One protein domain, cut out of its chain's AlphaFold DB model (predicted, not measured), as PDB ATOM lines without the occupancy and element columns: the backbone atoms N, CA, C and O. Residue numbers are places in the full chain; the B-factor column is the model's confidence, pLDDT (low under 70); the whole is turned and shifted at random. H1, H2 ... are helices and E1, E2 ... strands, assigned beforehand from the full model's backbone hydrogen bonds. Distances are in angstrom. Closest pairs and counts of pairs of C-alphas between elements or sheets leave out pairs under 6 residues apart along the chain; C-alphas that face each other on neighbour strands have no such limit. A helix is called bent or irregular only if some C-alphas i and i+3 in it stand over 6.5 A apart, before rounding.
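What this domain is: This is residues 76 to 168 and 217 to 263 of the 516 residues of an uncharacterized protein of Desulfovibrio piger (UniProt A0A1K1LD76). Two long helical pieces, H3b and H6, meet near their first residues in a wide V and run off toward opposite ends of an elongated, loose shape, with a small strand hairpin, E1 and E2, beside the place where they meet. At one end H2 packs on the last part of H6, and the kinked H1 packs on H2; at the other end the short H4 folds back on H3b. The printed part has 140 residues, with six named helices and two named strands in the order H1, H2, H3, H4, H5, E1, E2, H6; the class is mostly helix, and the two-stranded sheet is antiparallel. The whole is loose, with a radius of gyration of the C-alphas of 19.2 A and spans of 63 by 38 by 27 A.

How they stand to each other: E1, residues 225 to 229, and E2, residues 234 to 238, form an antiparallel hairpin at 134 degrees, with N 225 and O 238 2.7 A apart and N 236 and O 227 2.9 A apart, within hydrogen-bond range. H3, residues 124 to 157, was assigned as one helix by its hydrogen bonds but is bent: C-alphas 133 and 136 are 6.6 A apart, and its arms H3a, 124 to 133, and H3b, 136 to 157, stand at a steep tilt of 52 degrees. The closest C-alphas of H3b and E2, Asp 139 and Val 238, are 6.8 A apart. H6, residues 240 to 262, touches H3b, closest at Asn 243 and Ala 138, C-alphas 5.1 A apart, at a steep tilt of 59 degrees, opposite ways. H4, residues 161 to 168, forms a helical hairpin with H3b at a shallow tilt of 11 degrees; the closest C-alphas, Ala 155 and Phe 164, are 5.0 A apart. H5, residues 217 to 222, is close to H3b but not clearly touching, with the closest C-alphas, Ala 149 and Val 217, 6.8 A apart. H2, residues 107 to 121, touches H6 at residues 254 to 262 of H6, closest at Gly 114 and Ala 258, C-alphas 3.8 A apart. H2 and H3a touch only at the corner, closest at Arg 120 and Gly 126, C-alphas 4.0 A apart. H1, residues 76 to 99, touches H2 with its residues 78 to 87, closest at Tyr 83 and Ala 112, C-alphas 4.8 A apart. Every O i to N i+4 pair is within hydrogen-bond range in H2, H3a, H3b, H5 and H6, but 16 of 20 in H1 and 3 of 4 in H4.

Where its parts are: H1 begins at C-alpha 76, (23.373, 130.650, 382.227), and is irregular, with a kink of 129 degrees near residue 93 and C-alphas 92 and 95 9.5 A apart. From first to last C-alpha H1 measures 22.0 A, H2 21.2 A, H3b 31.6 A and H6 32.3 A. H6 ends at C-alpha 262, (17.727, 139.266, 391.481).

The domain as a whole: The two C-alphas farthest apart, those of Tyr 77 and Gly 159, are 63.0 A apart. Residues 169 to 216 are not printed, and C-alphas 168 and 217 are 9.1 A apart across that cut. Of the links that are printed whole, H1 to H2 is short and the others are tight. The mean pLDDT of the printed part is 78.8, and 24 residues are under 70, among them 121 to 124 and 229 to 231.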
ATOM      1  N   GLN A  76      22.759 129.469 382.843       57.66
ATOM      2  CA  GLN A  76      23.373 130.650 382.227       57.66
ATOM      3  C   GLN A  76      22.977 130.844 380.757       57.66
ATOM      4  O   GLN A  76      22.876 131.984 380.299       57.66
ATOM      5  N   TYR A  77      22.747 129.764 380.005       66.56
ATOM      6  CA  TYR A  77      22.368 129.876 378.596       66.56
ATOM      7  C   TYR A  77      20.925 130.355 378.457       66.56
ATOM      8  O   TYR A  77      20.649 131.231 377.635       66.56
ATOM      9  N   LYS A  78      20.027 129.853 379.314       73.38
ATOM     10  CA  LYS A  78      18.639 130.326 379.372       73.38
ATOM     11  C   LYS A  78      18.540 131.772 379.833       73.38
ATOM     12  O   LYS A  78      17.811 132.534 379.215       73.38
ATOM     13  N   LEU A  79      19.315 132.180 380.843       72.44
ATOM     14  CA  LEU A  79      19.334 133.574 381.309       72.44
ATOM     15  C   LEU A  79      19.800 134.546 380.227       72.44
ATOM     16  O   LEU A  79      19.241 135.631 380.091       72.44
ATOM     17  N   ARG A  80      20.813 134.163 379.445       71.25
ATOM     18  CA  ARG A  80      21.297 134.998 378.345       71.25
ATOM     19  C   ARG A  80      20.260 135.131 377.230       71.25
ATOM     20  O   ARG A  80      20.025 136.246 376.782       71.25
ATOM     21  N   SER A  81      19.630 134.025 376.823       78.19
ATOM     22  CA  SER A  81      18.539 134.061 375.836       78.19
ATOM     23  C   SER A  81      17.378 134.919 376.333       78.19
ATOM     24  O   SER A  81      16.955 135.837 375.642       78.19
ATOM     25  N   ALA A  82      16.942 134.691 377.574       82.62
ATOM     26  CA  ALA A  82      15.854 135.432 378.193       82.62
ATOM     27  C   ALA A  82      16.146 136.940 378.275       82.62
ATOM     28  O   ALA A  82      15.248 137.754 378.082       82.62
ATOM     29  N   TYR A  83      17.399 137.341 378.515       81.88
ATOM     30  CA  TYR A  83      17.795 138.753 378.485       81.88
ATOM     31  C   TYR A  83      17.655 139.371 377.093       81.88
ATOM     32  O   TYR A  83      17.122 140.477 376.959       81.88
ATOM     33  N   ASP A  84      18.110 138.667 376.055       81.81
ATOM     34  CA  ASP A  84      17.984 139.131 374.673       81.81
ATOM     35  C   ASP A  84      16.502 139.249 374.269       81.81
ATOM     36  O   ASP A  84      16.096 140.257 373.676       81.81
ATOM     37  N   ASP A  85      15.676 138.282 374.674       86.56
ATOM     38  CA  ASP A  85      14.231 138.269 374.441       86.56
ATOM     39  C   ASP A  85      13.521 139.429 375.164       86.56
ATOM     40  O   ASP A  85      12.736 140.162 374.545       86.56
ATOM     41  N   VAL A  86      13.845 139.668 376.441       85.50
ATOM     42  CA  VAL A  86      13.343 140.806 377.236       85.50
ATOM     43  C   VAL A  86      13.718 142.134 376.585       85.50
ATOM     44  O   VAL A  86      12.856 142.991 376.393       85.50
ATOM     45  N   SER A  87      14.983 142.308 376.196       84.06
ATOM     46  CA  SER A  87      15.471 143.538 375.562       84.06
ATOM     47  C   SER A  87      14.748 143.826 374.243       84.06
ATOM     48  O   SER A  87      14.318 144.957 373.989       84.06
ATOM     49  N   LYS A  88      14.548 142.790 373.417       88.06
ATOM     50  CA  LYS A  88      13.813 142.885 372.152       88.06
ATOM     51  C   LYS A  88      12.342 143.243 372.373       88.06
ATOM     52  O   LYS A  88      11.829 144.130 371.695       88.06
ATOM     53  N   THR A  89      11.682 142.582 373.319       86.06
ATOM     54  CA  THR A  89      10.248 142.762 373.600       86.06
ATOM     55  C   THR A  89       9.969 144.116 374.244       86.06
ATOM     56  O   THR A  89       9.023 144.802 373.855       86.06
ATOM     57  N   PHE A  90      10.856 144.579 375.129       83.19
ATOM     58  CA  PHE A  90      10.812 145.944 375.652       83.19
ATOM     59  C   PHE A  90      10.856 146.984 374.524       83.19
ATOM     60  O   PHE A  90      10.111 147.961 374.543       83.19
ATOM     61  N   GLY A  91      11.690 146.758 373.503       79.25
ATOM     62  CA  GLY A  91      11.774 147.632 372.331       79.25
ATOM     63  C   GLY A  91      10.502 147.683 371.473       79.25
ATOM     64  O   GLY A  91      10.346 148.624 370.698       79.25
ATOM     65  N   GLN A  92       9.598 146.706 371.600       80.56
ATOM     66  CA  GLN A  92       8.354 146.625 370.826       80.56
ATOM     67  C   GLN A  92       7.169 147.316 371.516       80.56
ATOM     68  O   GLN A  92       6.285 147.817 370.824       80.56
ATOM     69  N   GLY A  93       7.165 147.398 372.849       71.38
ATOM     70  CA  GLY A  93       6.072 148.044 373.581       71.38
ATOM     71  C   GLY A  93       6.247 148.090 375.100       71.38
ATOM     72  O   GLY A  93       5.272 147.953 375.836       71.38
ATOM     73  N   GLY A  94       7.480 148.263 375.582       77.50
ATOM     74  CA  GLY A  94       7.784 148.481 376.998       77.50
ATOM     75  C   GLY A  94       7.496 147.278 377.905       77.50
ATOM     76  O   GLY A  94       7.505 146.126 377.470       77.50
ATOM     77  N   PHE A  95       7.255 147.544 379.194       76.25
ATOM     78  CA  PHE A  95       6.996 146.501 380.200       76.25
ATOM     79  C   PHE A  95       5.700 145.734 379.980       76.25
ATOM     80  O   PHE A  95       5.664 144.538 380.252       76.25
ATOM     81  N   GLU A  96       4.664 146.392 379.466       74.62
ATOM     82  CA  GLU A  96       3.381 145.751 379.172       74.62
ATOM     83  C   GLU A  96       3.555 144.611 378.155       74.62
ATOM     84  O   GLU A  96       3.000 143.528 378.325       74.62
ATOM     85  N   SER A  97       4.414 144.808 377.148       79.88
ATOM     86  CA  SER A  97       4.722 143.767 376.158       79.88
ATOM     87  C   SER A  97       5.456 142.568 376.758       79.88
ATOM     88  O   SER A  97       5.262 141.451 376.295       79.88
ATOM     89  N   ILE A  98       6.274 142.776 377.794       82.31
ATOM     90  CA  ILE A  98       6.929 141.680 378.522       82.31
ATOM     91  C   ILE A  98       5.907 140.946 379.399       82.31
ATOM     92  O   ILE A  98       5.849 139.722 379.384       82.31
ATOM     93  N   GLN A  99       5.084 141.688 380.147       75.69
ATOM     94  CA  GLN A  99       4.092 141.122 381.068       75.69
ATOM     95  C   GLN A  99       3.042 140.271 380.349       75.69
ATOM     96  O   GLN A  99       2.673 139.211 380.850       75.69
ATOM     97  N   ASN A 100       2.603 140.709 379.169       80.81
ATOM     98  CA  ASN A 100       1.580 140.028 378.379       80.81
ATOM     99  C   ASN A 100       2.137 138.923 377.466       80.81
ATOM    100  O   ASN A 100       1.361 138.274 376.765       80.81
ATOM    101  N   ASN A 101       3.456 138.695 377.448       83.88
ATOM    102  CA  ASN A 101       4.052 137.650 376.623       83.88
ATOM    103  C   ASN A 101       3.998 136.287 377.348       83.88
ATOM    104  O   ASN A 101       4.669 136.122 378.372       83.88
ATOM    105  N   PRO A 102       3.234 135.296 376.842       84.50
ATOM    106  CA  PRO A 102       3.126 133.982 377.476       84.50
ATOM    107  C   PRO A 102       4.443 133.191 377.455       84.50
ATOM    108  O   PRO A 102       4.672 132.385 378.353       84.50
ATOM    109  N   ASP A 103       5.331 133.457 376.493       85.62
ATOM    110  CA  ASP A 103       6.624 132.772 376.363       85.62
ATOM    111  C   ASP A 103       7.665 133.280 377.376       85.62
ATOM    112  O   ASP A 103       8.731 132.690 377.523       85.62
ATOM    113  N   MET A 104       7.348 134.358 378.102       87.81
ATOM    114  CA  MET A 104       8.223 134.983 379.103       87.81
ATOM    115  C   MET A 104       7.779 134.707 380.545       87.81
ATOM    116  O   MET A 104       8.250 135.356 381.480       87.81
ATOM    117  N   GLN A 105       6.865 133.754 380.744       87.50
ATOM    118  CA  GLN A 105       6.304 133.406 382.055       87.50
ATOM    119  C   GLN A 105       7.126 132.307 382.741       87.50
ATOM    120  O   GLN A 105       6.626 131.239 383.109       87.50
ATOM    121  N   ASP A 106       8.421 132.561 382.900       87.62
ATOM    122  CA  ASP A 106       9.337 131.665 383.594       87.62
ATOM    123  C   ASP A 106      10.344 132.426 384.465       87.62
ATOM    124  O   ASP A 106      10.479 133.654 384.422       87.62
ATOM    125  N   TYR A 107      11.037 131.668 385.306       84.25
ATOM    126  CA  TYR A 107      11.990 132.181 386.272       84.25
ATOM    127  C   TYR A 107      13.168 132.884 385.591       84.25
ATOM    128  O   TYR A 107      13.634 133.908 386.087       84.25
ATOM    129  N   TRP A 108      13.639 132.391 384.443       84.62
ATOM    130  CA  TRP A 108      14.781 132.977 383.737       84.62
ATOM    131  C   TRP A 108      14.433 134.334 383.135       84.62
ATOM    132  O   TRP A 108      15.219 135.268 383.267       84.62
ATOM    133  N   HIS A 109      13.244 134.475 382.556       88.62
ATOM    134  CA  HIS A 109      12.711 135.749 382.091       88.62
ATOM    135  C   HIS A 109      12.443 136.701 383.257       88.62
ATOM    136  O   HIS A 109      12.788 137.879 383.167       88.62
ATOM    137  N   ALA A 110      11.949 136.215 384.399       85.56
ATOM    138  CA  ALA A 110      11.817 137.037 385.600       85.56
ATOM    139  C   ALA A 110      13.178 137.562 386.101       85.56
ATOM    140  O   ALA A 110      13.309 138.755 386.373       85.56
ATOM    141  N   GLN A 111      14.211 136.716 386.171       81.75
ATOM    142  CA  GLN A 111      15.582 137.139 386.492       81.75
ATOM    143  C   GLN A 111      16.127 138.132 385.456       81.75
ATOM    144  O   GLN A 111      16.676 139.176 385.816       81.75
ATOM    145  N   ALA A 112      15.936 137.839 384.168       82.38
ATOM    146  CA  ALA A 112      16.401 138.661 383.058       82.38
ATOM    147  C   ALA A 112      15.758 140.052 383.053       82.38
ATOM    148  O   ALA A 112      16.459 141.032 382.824       82.38
ATOM    149  N   VAL A 113      14.470 140.169 383.392       86.56
ATOM    150  CA  VAL A 113      13.801 141.462 383.612       86.56
ATOM    151  C   VAL A 113      14.473 142.241 384.740       86.56
ATOM    152  O   VAL A 113      14.728 143.435 384.589       86.56
ATOM    153  N   GLY A 114      14.795 141.581 385.858       81.50
ATOM    154  CA  GLY A 114      15.520 142.216 386.958       81.50
ATOM    155  C   GLY A 114      16.886 142.751 386.519       81.50
ATOM    156  O   GLY A 114      17.217 143.909 386.782       81.50
ATOM    157  N   GLN A 115      17.655 141.943 385.787       77.88
ATOM    158  CA  GLN A 115      18.977 142.335 385.294       77.88
ATOM    159  C   GLN A 115      18.887 143.451 384.246       77.88
ATOM    160  O   GLN A 115      19.635 144.420 384.319       77.88
ATOM    161  N   PHE A 116      17.932 143.359 383.319       82.50
ATOM    162  CA  PHE A 116      17.669 144.374 382.300       82.50
ATOM    163  C   PHE A 116      17.394 145.744 382.930       82.50
ATOM    164  O   PHE A 116      17.981 146.749 382.527       82.50
ATOM    165  N   VAL A 117      16.544 145.781 383.961       80.50
ATOM    166  CA  VAL A 117      16.257 147.002 384.726       80.50
ATOM    167  C   VAL A 117      17.520 147.539 385.395       80.50
ATOM    168  O   VAL A 117      17.821 148.725 385.257       80.50
ATOM    169  N   LYS A 118      18.285 146.679 386.079       76.94
ATOM    170  CA  LYS A 118      19.525 147.064 386.767       76.94
ATOM    171  C   LYS A 118      20.570 147.644 385.805       76.94
ATOM    172  O   LYS A 118      21.178 148.666 386.113       76.94
ATOM    173  N   ASP A 119      20.741 147.048 384.628       73.81
ATOM    174  CA  ASP A 119      21.689 147.521 383.613       73.81
ATOM    175  C   ASP A 119      21.277 148.882 383.044       73.81
ATOM    176  O   ASP A 119      22.105 149.780 382.868       73.81
ATOM    177  N   ARG A 120      19.977 149.072 382.782       73.81
ATOM    178  CA  ARG A 120      19.452 150.359 382.306       73.81
ATOM    179  C   ARG A 120      19.526 151.429 383.387       73.81
ATOM    180  O   ARG A 120      19.836 152.567 383.057       73.81
ATOM    181  N   ALA A 121      19.331 151.071 384.653       68.94
ATOM    182  CA  ALA A 121      19.534 151.968 385.787       68.94
ATOM    183  C   ALA A 121      20.992 152.426 385.933       68.94
ATOM    184  O   ALA A 121      21.238 153.560 386.336       68.94
ATOM    185  N   GLY A 122      21.951 151.569 385.571       64.50
ATOM    186  CA  GLY A 122      23.383 151.863 385.631       64.50
ATOM    187  C   GLY A 122      23.896 152.823 384.551       64.50
ATOM    188  O   GLY A 122      25.067 153.193 384.586       64.50
ATOM    189  N   THR A 123      23.061 153.237 383.590       66.62
ATOM    190  CA  THR A 123      23.465 154.157 382.515       66.62
ATOM    191  C   THR A 123      22.453 155.282 382.325       66.62
ATOM    192  O   THR A 123      21.246 155.061 382.342       66.62
ATOM    193  N   GLU A 124      22.932 156.497 382.056       63.00
ATOM    194  CA  GLU A 124      22.039 157.648 381.862       63.00
ATOM    195  C   GLU A 124      21.112 157.462 380.652       63.00
ATOM    196  O   GLU A 124      19.916 157.736 380.718       63.00
ATOM    197  N   LYS A 125      21.640 156.905 379.555       71.50
ATOM    198  CA  LYS A 125      20.842 156.565 378.373       71.50
ATOM    199  C   LYS A 125      19.740 155.552 378.706       71.50
ATOM    200  O   LYS A 125      18.600 155.754 378.300       71.50
ATOM    201  N   GLY A 126      20.062 154.488 379.445       68.31
ATOM    202  CA  GLY A 126      19.088 153.470 379.833       68.31
ATOM    203  C   GLY A 126      18.010 154.015 380.769       68.31
ATOM    204  O   GLY A 126      16.829 153.743 380.563       68.31
ATOM    205  N   ARG A 127      18.397 154.854 381.734       67.31
ATOM    206  CA  ARG A 127      17.473 155.552 382.635       67.31
ATOM    207  C   ARG A 127      16.505 156.447 381.861       67.31
ATOM    208  O   ARG A 127      15.307 156.414 382.122       67.31
ATOM    209  N   LEU A 128      16.996 157.207 380.881       69.00
ATOM    210  CA  LEU A 128      16.162 158.070 380.038       69.00
ATOM    211  C   LEU A 128      15.230 157.278 379.110       69.00
ATOM    212  O   LEU A 128      14.085 157.676 378.927       69.00
ATOM    213  N   GLU A 129      15.682 156.159 378.541       71.12
ATOM    214  CA  GLU A 129      14.828 155.273 377.734       71.12
ATOM    215  C   GLU A 129      13.678 154.691 378.563       71.12
ATOM    216  O   GLU A 129      12.535 154.658 378.105       71.12
ATOM    217  N   MET A 130      13.970 154.295 379.802       71.56
ATOM    218  CA  MET A 130      12.964 153.813 380.741       71.56
ATOM    219  C   MET A 130      11.982 154.924 381.118       71.56
ATOM    220  O   MET A 130      10.781 154.740 380.952       71.56
ATOM    221  N   LEU A 131      12.466 156.106 381.507       70.19
ATOM    222  CA  LEU A 131      11.611 157.259 381.822       70.19
ATOM    223  C   LEU A 131      10.732 157.680 380.640       70.19
ATOM    224  O   LEU A 131       9.549 157.941 380.817       70.19
ATOM    225  N   LYS A 132      11.257 157.647 379.413       70.62
ATOM    226  CA  LYS A 132      10.476 157.957 378.210       70.62
ATOM    227  C   LYS A 132       9.334 156.966 377.980       70.62
ATOM    228  O   LYS A 132       8.261 157.363 377.537       70.62
ATOM    229  N   SER A 133       9.546 155.680 378.276       65.50
ATOM    230  CA  SER A 133       8.460 154.687 378.239       65.50
ATOM    231  C   SER A 133       7.388 154.948 379.306       65.50
ATOM    232  O   SER A 133       6.248 154.520 379.154       65.50
ATOM    233  N   MET A 134       7.739 155.697 380.353       69.00
ATOM    234  CA  MET A 134       6.882 156.004 381.496       69.00
ATOM    235  C   MET A 134       6.119 157.320 381.332       69.00
ATOM    236  O   MET A 134       5.032 157.441 381.888       69.00
ATOM    237  N   ASP A 135       6.621 158.271 380.540       69.38
ATOM    238  CA  ASP A 135       5.967 159.569 380.320       69.38
ATOM    239  C   ASP A 135       4.530 159.419 379.792       69.38
ATOM    240  O   ASP A 135       3.612 160.060 380.298       69.38
ATOM    241  N   ALA A 136       4.304 158.520 378.826       70.81
ATOM    242  CA  ALA A 136       2.968 158.275 378.274       70.81
ATOM    243  C   ALA A 136       2.013 157.624 379.294       70.81
ATOM    244  O   ALA A 136       0.819 157.934 379.316       70.81
ATOM    245  N   ALA A 137       2.535 156.741 380.151       72.88
ATOM    246  CA  ALA A 137       1.763 156.097 381.210       72.88
ATOM    247  C   ALA A 137       1.404 157.094 382.321       72.88
ATOM    248  O   ALA A 137       0.247 157.160 382.730       72.88
ATOM    249  N   ALA A 138       2.364 157.923 382.742       75.25
ATOM    250  CA  ALA A 138       2.163 158.987 383.718       75.25
ATOM    251  C   ALA A 138       1.145 160.026 383.224       75.25
ATOM    252  O   ALA A 138       0.251 160.423 383.968       75.25
ATOM    253  N   ASP A 139       1.223 160.405 381.945       78.12
ATOM    254  CA  ASP A 139       0.259 161.306 381.317       78.12
ATOM    255  C   ASP A 139      -1.163 160.739 381.334       78.12
ATOM    256  O   ASP A 139      -2.105 161.455 381.683       78.12
ATOM    257  N   LYS A 140      -1.328 159.461 380.966       79.88
ATOM    258  CA  LYS A 140      -2.623 158.770 381.015       79.88
ATOM    259  C   LYS A 140      -3.147 158.702 382.447       79.88
ATOM    260  O   LYS A 140      -4.288 159.083 382.694       79.88
ATOM    261  N   GLN A 141      -2.294 158.303 383.388       78.88
ATOM    262  CA  GLN A 141      -2.635 158.243 384.802       78.88
ATOM    263  C   GLN A 141      -3.090 159.606 385.331       78.88
ATOM    264  O   GLN A 141      -4.068 159.674 386.070       78.88
ATOM    265  N   TYR A 142      -2.434 160.698 384.928       84.31
ATOM    266  CA  TYR A 142      -2.873 162.039 385.297       84.31
ATOM    267  C   TYR A 142      -4.266 162.363 384.747       84.31
ATOM    268  O   TYR A 142      -5.078 162.927 385.476       84.31
ATOM    269  N   GLN A 143      -4.578 162.006 383.493       86.06
ATOM    270  CA  GLN A 143      -5.918 162.251 382.939       86.06
ATOM    271  C   GLN A 143      -7.006 161.519 383.733       86.06
ATOM    272  O   GLN A 143      -8.036 162.116 384.060       86.06
ATOM    273  N   ASP A 144      -6.760 160.256 384.078       86.50
ATOM    274  CA  ASP A 144      -7.697 159.441 384.852       86.50
ATOM    275  C   ASP A 144      -7.848 159.990 386.280       86.50
ATOM    276  O   ASP A 144      -8.967 160.197 386.764       86.50
ATOM    277  N   TRP A 145      -6.725 160.318 386.928       87.38
ATOM    278  CA  TRP A 145      -6.690 160.934 388.254       87.38
ATOM    279  C   TRP A 145      -7.428 162.275 388.279       87.38
ATOM    280  O   TRP A 145      -8.242 162.525 389.166       87.38
ATOM    281  N   ARG A 146      -7.216 163.130 387.275       87.81
ATOM    282  CA  ARG A 146      -7.843 164.454 387.156       87.81
ATOM    283  C   ARG A 146      -9.366 164.359 387.126       87.81
ATOM    284  O   ARG A 146     -10.049 165.143 387.786       87.81
ATOM    285  N   MET A 147      -9.913 163.401 386.380       89.56
ATOM    286  CA  MET A 147     -11.361 163.178 386.311       89.56
ATOM    287  C   MET A 147     -11.939 162.752 387.668       89.56
ATOM    288  O   MET A 147     -13.006 163.232 388.074       89.56
ATOM    289  N   GLN A 148     -11.217 161.908 388.405       89.00
ATOM    290  CA  GLN A 148     -11.594 161.507 389.762       89.00
ATOM    291  C   GLN A 148     -11.486 162.685 390.743       89.00
ATOM    292  O   GLN A 148     -12.427 162.949 391.490       89.00
ATOM    293  N   ALA A 149     -10.409 163.471 390.669       89.69
ATOM    294  CA  ALA A 149     -10.193 164.661 391.489       89.69
ATOM    295  C   ALA A 149     -11.308 165.704 391.311       89.69
ATOM    296  O   ALA A 149     -11.798 166.275 392.286       89.69
ATOM    297  N   MET A 150     -11.783 165.910 390.079       90.75
ATOM    298  CA  MET A 150     -12.944 166.768 389.814       90.75
ATOM    299  C   MET A 150     -14.235 166.235 390.449       90.75
ATOM    300  O   MET A 150     -15.078 167.024 390.875       90.75
ATOM    301  N   THR A 151     -14.405 164.914 390.514       92.62
ATOM    302  CA  THR A 151     -15.574 164.273 391.138       92.62
ATOM    303  C   THR A 151     -15.539 164.435 392.659       92.62
ATOM    304  O   THR A 151     -16.535 164.848 393.251       92.62
ATOM    305  N   VAL A 152     -14.369 164.233 393.274       91.31
ATOM    306  CA  VAL A 152     -14.123 164.498 394.702       91.31
ATOM    307  C   VAL A 152     -14.412 165.960 395.052       91.31
ATOM    308  O   VAL A 152     -15.134 166.234 396.010       91.31
ATOM    309  N   ASN A 153     -13.918 166.906 394.245       92.00
ATOM    310  CA  ASN A 153     -14.131 168.336 394.475       92.00
ATOM    311  C   ASN A 153     -15.623 168.714 394.434       92.00
ATOM    312  O   ASN A 153     -16.089 169.490 395.264       92.00
ATOM    313  N   LYS A 154     -16.404 168.129 393.514       93.88
ATOM    314  CA  LYS A 154     -17.860 168.349 393.457       93.88
ATOM    315  C   LYS A 154     -18.568 167.868 394.724       93.88
ATOM    316  O   LYS A 154     -19.387 168.610 395.260       93.88
ATOM    317  N   ALA A 155     -18.240 166.669 395.212       92.88
ATOM    318  CA  ALA A 155     -18.812 166.140 396.453       92.88
ATOM    319  C   ALA A 155     -18.444 167.018 397.663       92.88
ATOM    320  O   ALA A 155     -19.306 167.349 398.477       92.88
ATOM    321  N   PHE A 156     -17.188 167.481 397.726       94.38
ATOM    322  CA  PHE A 156     -16.722 168.401 398.764       94.38
ATOM    323  C   PHE A 156     -17.498 169.726 398.761       94.38
ATOM    324  O   PHE A 156     -18.008 170.151 399.796       94.38
ATOM    325  N   GLN A 157     -17.633 170.360 397.593       94.31
ATOM    326  CA  GLN A 157     -18.337 171.639 397.436       94.31
ATOM    327  C   GLN A 157     -19.835 171.540 397.741       94.31
ATOM    328  O   GLN A 157     -20.423 172.501 398.233       94.31
ATOM    329  N   ALA A 158     -20.449 170.388 397.471       94.62
ATOM    330  CA  ALA A 158     -21.842 170.120 397.817       94.62
ATOM    331  C   ALA A 158     -22.060 169.888 399.325       94.62
ATOM    332  O   ALA A 158     -23.204 169.814 399.767       94.62
ATOM    333  N   GLY A 159     -20.986 169.754 400.114       93.31
ATOM    334  CA  GLY A 159     -21.061 169.381 401.527       93.31
ATOM    335  C   GLY A 159     -21.474 167.922 401.756       93.31
ATOM    336  O   GLY A 159     -21.785 167.549 402.887       93.31
ATOM    337  N   ASP A 160     -21.472 167.092 400.710       93.38
ATOM    338  CA  ASP A 160     -21.837 165.678 400.786       93.38
ATOM    339  C   ASP A 160     -20.645 164.862 401.299       93.38
ATOM    340  O   ASP A 160     -19.898 164.243 400.538       93.38
ATOM    341  N   MET A 161     -20.442 164.884 402.619       90.19
ATOM    342  CA  MET A 161     -19.360 164.130 403.261       90.19
ATOM    343  C   MET A 161     -19.526 162.613 403.101       90.19
ATOM    344  O   MET A 161     -18.534 161.888 403.108       90.19
ATOM    345  N   GLN A 162     -20.752 162.123 402.901       91.31
ATOM    346  CA  GLN A 162     -21.006 160.697 402.710       91.31
ATOM    347  C   GLN A 162     -20.437 160.201 401.375       91.31
ATOM    348  O   GLN A 162     -19.906 159.094 401.317       91.31
ATOM    349  N   GLN A 163     -20.502 161.020 400.321       93.38
ATOM    350  CA  GLN A 163     -19.851 160.725 399.042       93.38
ATOM    351  C   GLN A 163     -18.383 161.153 399.012       93.38
ATOM    352  O   GLN A 163     -17.548 160.446 398.452       93.38
ATOM    353  N   PHE A 164     -18.046 162.293 399.613       93.31
ATOM    354  CA  PHE A 164     -16.690 162.836 399.574       93.31
ATOM    355  C   PHE A 164     -15.660 161.893 400.200       93.31
ATOM    356  O   PHE A 164     -14.619 161.658 399.590       93.31
ATOM    357  N   MET A 165     -15.942 161.346 401.388       91.12
ATOM    358  CA  MET A 165     -14.987 160.513 402.127       91.12
ATOM    359  C   MET A 165     -14.501 159.300 401.309       91.12
ATOM    360  O   MET A 165     -13.298 159.221 401.054       91.12
ATOM    361  N   PRO A 166     -15.381 158.407 400.805       91.38
ATOM    362  CA  PRO A 166     -14.939 157.256 400.016       91.38
ATOM    363  C   PRO A 166     -14.303 157.655 398.676       91.38
ATOM    364  O   PRO A 166     -13.351 157.011 398.236       91.38
ATOM    365  N   LEU A 167     -14.771 158.732 398.030       90.69
ATOM    366  CA  LEU A 167     -14.159 159.213 396.787       90.69
ATOM    367  C   LEU A 167     -12.733 159.741 397.018       90.69
ATOM    368  O   LEU A 167     -11.857 159.530 396.180       90.69
ATOM    369  N   MET A 168     -12.488 160.418 398.142       89.19
ATOM    370  CA  MET A 168     -11.164 160.921 398.509       89.19
ATOM    371  C   MET A 168     -10.203 159.780 398.861       89.19
ATOM    372  O   MET A 168      -9.052 159.804 398.427       89.19
ATOM    373  N   VAL A 217      -5.378 168.089 396.997       83.62
ATOM    374  CA  VAL A 217      -5.895 167.797 395.650       83.62
ATOM    375  C   VAL A 217      -5.904 169.070 394.799       83.62
ATOM    376  O   VAL A 217      -5.486 169.058 393.640       83.62
ATOM    377  N   ASN A 218      -6.316 170.195 395.386       81.94
ATOM    378  CA  ASN A 218      -6.316 171.486 394.707       81.94
ATOM    379  C   ASN A 218      -4.904 171.975 394.360       81.94
ATOM    380  O   ASN A 218      -4.727 172.524 393.276       81.94
ATOM    381  N   LYS A 219      -3.896 171.765 395.216       80.75
ATOM    382  CA  LYS A 219      -2.499 172.112 394.894       80.75
ATOM    383  C   LYS A 219      -1.986 171.334 393.690       80.75
ATOM    384  O   LYS A 219      -1.349 171.921 392.819       80.75
ATOM    385  N   VAL A 220      -2.299 170.040 393.607       80.75
ATOM    386  CA  VAL A 220      -1.952 169.243 392.424       80.75
ATOM    387  C   VAL A 220      -2.640 169.829 391.194       80.75
ATOM    388  O   VAL A 220      -1.957 170.152 390.230       80.75
ATOM    389  N   LEU A 221      -3.958 170.055 391.236       81.88
ATOM    390  CA  LEU A 221      -4.708 170.631 390.111       81.88
ATOM    391  C   LEU A 221      -4.206 172.026 389.691       81.88
ATOM    392  O   LEU A 221      -4.218 172.340 388.506       81.88
ATOM    393  N   GLN A 222      -3.723 172.852 390.624       80.25
ATOM    394  CA  GLN A 222      -3.111 174.156 390.324       80.25
ATOM    395  C   GLN A 222      -1.809 174.042 389.517       80.25
ATOM    396  O   GLN A 222      -1.451 174.982 388.809       80.25
ATOM    397  N   GLY A 223      -1.109 172.908 389.601       78.25
ATOM    398  CA  GLY A 223       0.077 172.609 388.796       78.25
ATOM    399  C   GLY A 223      -0.223 172.201 387.347       78.25
ATOM    400  O   GLY A 223       0.713 171.950 386.586       78.25
ATOM    401  N   GLU A 224      -1.500 172.119 386.954       83.81
ATOM    402  CA  GLU A 224      -1.914 171.807 385.584       83.81
ATOM    403  C   GLU A 224      -1.479 172.901 384.599       83.81
ATOM    404  O   GLU A 224      -1.702 174.096 384.786       83.81
ATOM    405  N   GLN A 225      -0.887 172.464 383.497       85.88
ATOM    406  CA  GLN A 225      -0.493 173.269 382.353       85.88
ATOM    407  C   GLN A 225      -1.259 172.800 381.118       85.88
ATOM    408  O   GLN A 225      -1.632 171.637 381.001       85.88
ATOM    409  N   SER A 226      -1.479 173.698 380.163       85.31
ATOM    410  CA  SER A 226      -2.039 173.341 378.856       85.31
ATOM    411  C   SER A 226      -0.919 173.276 377.825       85.31
ATOM    412  O   SER A 226      -0.255 174.282 377.579       85.31
ATOM    413  N   VAL A 227      -0.710 172.110 377.215       79.69
ATOM    414  CA  VAL A 227       0.356 171.890 376.227       79.69
ATOM    415  C   VAL A 227      -0.239 171.442 374.897       79.69
ATOM    416  O   VAL A 227      -1.149 170.616 374.854       79.69
ATOM    417  N   LEU A 228       0.278 171.999 373.800       77.44
ATOM    418  CA  LEU A 228      -0.035 171.562 372.437       77.44
ATOM    419  C   LEU A 228       0.597 170.186 372.197       77.44
ATOM    420  O   LEU A 228       1.819 170.078 372.103       77.44
ATOM    421  N   ARG A 229      -0.224 169.136 372.108       68.00
ATOM    422  CA  ARG A 229       0.229 167.758 371.847       68.00
ATOM    423  C   ARG A 229      -0.810 166.982 371.036       68.00
ATOM    424  O   ARG A 229      -1.965 167.377 370.988       68.00
ATOM    425  N   GLY A 230      -0.394 165.870 370.427       62.12
ATOM    426  CA  GLY A 230      -1.256 165.040 369.579       62.12
ATOM    427  C   GLY A 230      -1.314 165.501 368.119       62.12
ATOM    428  O   GLY A 230      -0.987 166.639 367.785       62.12
ATOM    429  N   LEU A 231      -1.724 164.589 367.229       56.28
ATOM    430  CA  LEU A 231      -1.911 164.873 365.796       56.28
ATOM    431  C   LEU A 231      -3.068 165.853 365.534       56.28
ATOM    432  O   LEU A 231      -3.186 166.383 364.433       56.28
ATOM    433  N   ASP A 232      -3.918 166.086 366.535       71.25
ATOM    434  CA  ASP A 232      -5.054 167.003 366.481       71.25
ATOM    435  C   ASP A 232      -4.670 168.469 366.733       71.25
ATOM    436  O   ASP A 232      -5.494 169.354 366.501       71.25
ATOM    437  N   GLY A 233      -3.437 168.739 367.187       69.69
ATOM    438  CA  GLY A 233      -2.922 170.093 367.403       69.69
ATOM    439  C   GLY A 233      -3.679 170.881 368.475       69.69
ATOM    440  O   GLY A 233      -3.705 172.110 368.421       69.69
ATOM    441  N   LYS A 234      -4.334 170.196 369.423       79.00
ATOM    442  CA  LYS A 234      -5.119 170.831 370.490       79.00
ATOM    443  C   LYS A 234      -4.302 171.005 371.766       79.00
ATOM    444  O   LYS A 234      -3.285 170.347 371.980       79.00
ATOM    445  N   LEU A 235      -4.755 171.928 372.616       81.88
ATOM    446  CA  LEU A 235      -4.255 172.052 373.981       81.88
ATOM    447  C   LEU A 235      -4.818 170.906 374.817       81.88
ATOM    448  O   LEU A 235      -6.035 170.748 374.915       81.88
ATOM    449  N   HIS A 236      -3.930 170.140 375.436       79.12
ATOM    450  CA  HIS A 236      -4.284 169.094 376.383       79.12
ATOM    451  C   HIS A 236      -3.774 169.469 377.777       79.12
ATOM    452  O   HIS A 236      -2.654 169.984 377.886       79.12
ATOM    453  N   PRO A 237      -4.554 169.205 378.838       83.31
ATOM    454  CA  PRO A 237      -4.094 169.411 380.202       83.31
ATOM    455  C   PRO A 237      -3.004 168.394 380.552       83.31
ATOM    456  O   PRO A 237      -3.157 167.196 380.312       83.31
ATOM    457  N   VAL A 238      -1.906 168.865 381.132       79.50
ATOM    458  CA  VAL A 238      -0.780 168.064 381.622       79.50
ATOM    459  C   VAL A 238      -0.332 168.587 382.969       79.50
ATOM    460  O   VAL A 238      -0.441 169.778 383.229       79.50
ATOM    461  N   ASN A 239       0.223 167.734 383.819       81.25
ATOM    462  CA  ASN A 239       0.750 168.172 385.102       81.25
ATOM    463  C   ASN A 239       2.176 167.660 385.277       81.25
ATOM    464  O   ASN A 239       2.373 166.516 385.686       81.25
ATOM    465  N   PRO A 240       3.186 168.486 384.956       72.88
ATOM    466  CA  PRO A 240       4.581 168.066 385.016       72.88
ATOM    467  C   PRO A 240       5.011 167.597 386.410       72.88
ATOM    468  O   PRO A 240       5.815 166.676 386.518       72.88
ATOM    469  N   GLY A 241       4.460 168.200 387.472       70.69
ATOM    470  CA  GLY A 241       4.739 167.801 388.853       70.69
ATOM    471  C   GLY A 241       4.199 166.406 389.163       70.69
ATOM    472  O   GLY A 241       4.943 165.547 389.636       70.69
ATOM    473  N   PHE A 242       2.934 166.157 388.817       77.19
ATOM    474  CA  PHE A 242       2.310 164.842 388.962       77.19
ATOM    475  C   PHE A 242       3.021 163.781 388.117       77.19
ATOM    476  O   PHE A 242       3.364 162.716 388.625       77.19
ATOM    477  N   ASN A 243       3.314 164.084 386.850       74.94
ATOM    478  CA  ASN A 243       3.984 163.155 385.945       74.94
ATOM    479  C   ASN A 243       5.392 162.801 386.442       74.94
ATOM    480  O   ASN A 243       5.789 161.639 386.405       74.94
ATOM    481  N   ALA A 244       6.139 163.781 386.963       70.38
ATOM    482  CA  ALA A 244       7.449 163.535 387.554       70.38
ATOM    483  C   ALA A 244       7.359 162.666 388.819       70.38
ATOM    484  O   ALA A 244       8.217 161.804 389.023       70.38
ATOM    485  N   ALA A 245       6.337 162.861 389.659       70.69
ATOM    486  CA  ALA A 245       6.092 162.014 390.827       70.69
ATOM    487  C   ALA A 245       5.736 160.574 390.415       70.69
ATOM    488  O   ALA A 245       6.363 159.631 390.904       70.69
ATOM    489  N   ALA A 246       4.831 160.410 389.444       72.56
ATOM    490  CA  ALA A 246       4.475 159.123 388.848       72.56
ATOM    491  C   ALA A 246       5.692 158.396 388.273       72.56
ATOM    492  O   ALA A 246       5.939 157.238 388.613       72.56
ATOM    493  N   ALA A 247       6.517 159.093 387.490       70.06
ATOM    494  CA  ALA A 247       7.731 158.527 386.924       70.06
ATOM    495  C   ALA A 247       8.736 158.107 388.012       70.06
ATOM    496  O   ALA A 247       9.294 157.013 387.954       70.06
ATOM    497  N   ARG A 248       8.955 158.925 389.049       67.75
ATOM    498  CA  ARG A 248       9.855 158.562 390.160       67.75
ATOM    499  C   ARG A 248       9.361 157.342 390.925       67.75
ATOM    500  O   ARG A 248      10.159 156.455 391.225       67.75
ATOM    501  N   TYR A 249       8.069 157.285 391.234       67.25
ATOM    502  CA  TYR A 249       7.496 156.160 391.963       67.25
ATOM    503  C   TYR A 249       7.554 154.879 391.141       67.25
ATOM    504  O   TYR A 249       7.996 153.840 391.635       67.25
ATOM    505  N   TYR A 250       7.109 154.939 389.886       71.94
ATOM    506  CA  TYR A 250       7.162 153.804 388.976       71.94
ATOM    507  C   TYR A 250       8.601 153.296 388.866       71.94
ATOM    508  O   TYR A 250       8.840 152.098 388.980       71.94
ATOM    509  N   TRP A 251       9.576 154.204 388.744       70.50
ATOM    510  CA  TRP A 251      10.991 153.847 388.714       70.50
ATOM    511  C   TRP A 251      11.433 153.144 390.001       70.50
ATOM    512  O   TRP A 251      12.032 152.073 389.932       70.50
ATOM    513  N   GLY A 252      11.086 153.690 391.170       67.50
ATOM    514  CA  GLY A 252      11.369 153.058 392.461       67.50
ATOM    515  C   GLY A 252      10.743 151.667 392.591       67.50
ATOM    516  O   GLY A 252      11.398 150.732 393.042       67.50
ATOM    517  N   THR A 253       9.511 151.498 392.110       70.75
ATOM    518  CA  THR A 253       8.794 150.216 392.129       70.75
ATOM    519  C   THR A 253       9.441 149.201 391.195       70.75
ATOM    520  O   THR A 253       9.660 148.057 391.583       70.75
ATOM    521  N   VAL A 254       9.800 149.612 389.977       71.56
ATOM    522  CA  VAL A 254      10.492 148.763 389.002       71.56
ATOM    523  C   VAL A 254      11.873 148.346 389.511       71.56
ATOM    524  O   VAL A 254      12.226 147.175 389.381       71.56
ATOM    525  N   MET A 255      12.611 149.253 390.156       70.69
ATOM    526  CA  MET A 255      13.892 148.948 390.799       70.69
ATOM    527  C   MET A 255      13.732 147.978 391.976       70.69
ATOM    528  O   MET A 255      14.414 146.957 392.009       70.69
ATOM    529  N   GLY A 256      12.791 148.220 392.893       66.12
ATOM    530  CA  GLY A 256      12.528 147.310 394.015       66.12
ATOM    531  C   GLY A 256      12.082 145.919 393.550       66.12
ATOM    532  O   GLY A 256      12.558 144.897 394.037       66.12
ATOM    533  N   ASN A 257      11.241 145.862 392.518       74.44
ATOM    534  CA  ASN A 257      10.836 144.616 391.875       74.44
ATOM    535  C   ASN A 257      12.001 143.885 391.196       74.44
ATOM    536  O   ASN A 257      12.025 142.652 391.188       74.44
ATOM    537  N   ALA A 258      12.939 144.623 390.595       73.00
ATOM    538  CA  ALA A 258      14.154 144.068 390.011       73.00
ATOM    539  C   ALA A 258      15.079 143.490 391.087       73.00
ATOM    540  O   ALA A 258      15.600 142.393 390.908       73.00
ATOM    541  N   GLU A 259      15.216 144.161 392.231       65.81
ATOM    542  CA  GLU A 259      15.946 143.617 393.377       65.81
ATOM    543  C   GLU A 259      15.302 142.341 393.925       65.81
ATOM    544  O   GLU A 259      16.011 141.373 394.172       65.81
ATOM    545  N   ASN A 260      13.972 142.308 394.075       66.50
ATOM    546  CA  ASN A 260      13.255 141.115 394.542       66.50
ATOM    547  C   ASN A 260      13.452 139.917 393.607       66.50
ATOM    548  O   ASN A 260      13.507 138.778 394.064       66.50
ATOM    549  N   ARG A 261      13.559 140.169 392.296       75.81
ATOM    550  CA  ARG A 261      13.907 139.138 391.314       75.81
ATOM    551  C   ARG A 261      15.345 138.682 391.523       75.81
ATOM    552  O   ARG A 261      15.567 137.497 391.713       75.81
ATOM    553  N   LEU A 262      16.303 139.603 391.530       66.44
ATOM    554  CA  LEU A 262      17.727 139.266 391.481       66.44
ATOM    555  C   LEU A 262      18.317 138.734 392.789       66.44
ATOM    556  O   LEU A 262      19.293 137.991 392.726       66.44
ATOM    557  N   ASP A 263      17.800 139.135 393.952       61.03
ATOM    558  CA  ASP A 263      18.346 138.729 395.250       61.03
ATOM    559  C   ASP A 263      17.667 137.447 395.756       61.03
ATOM    560  O   ASP A 263      16.517 137.506 396.205       61.03
TER     561      ASP A 263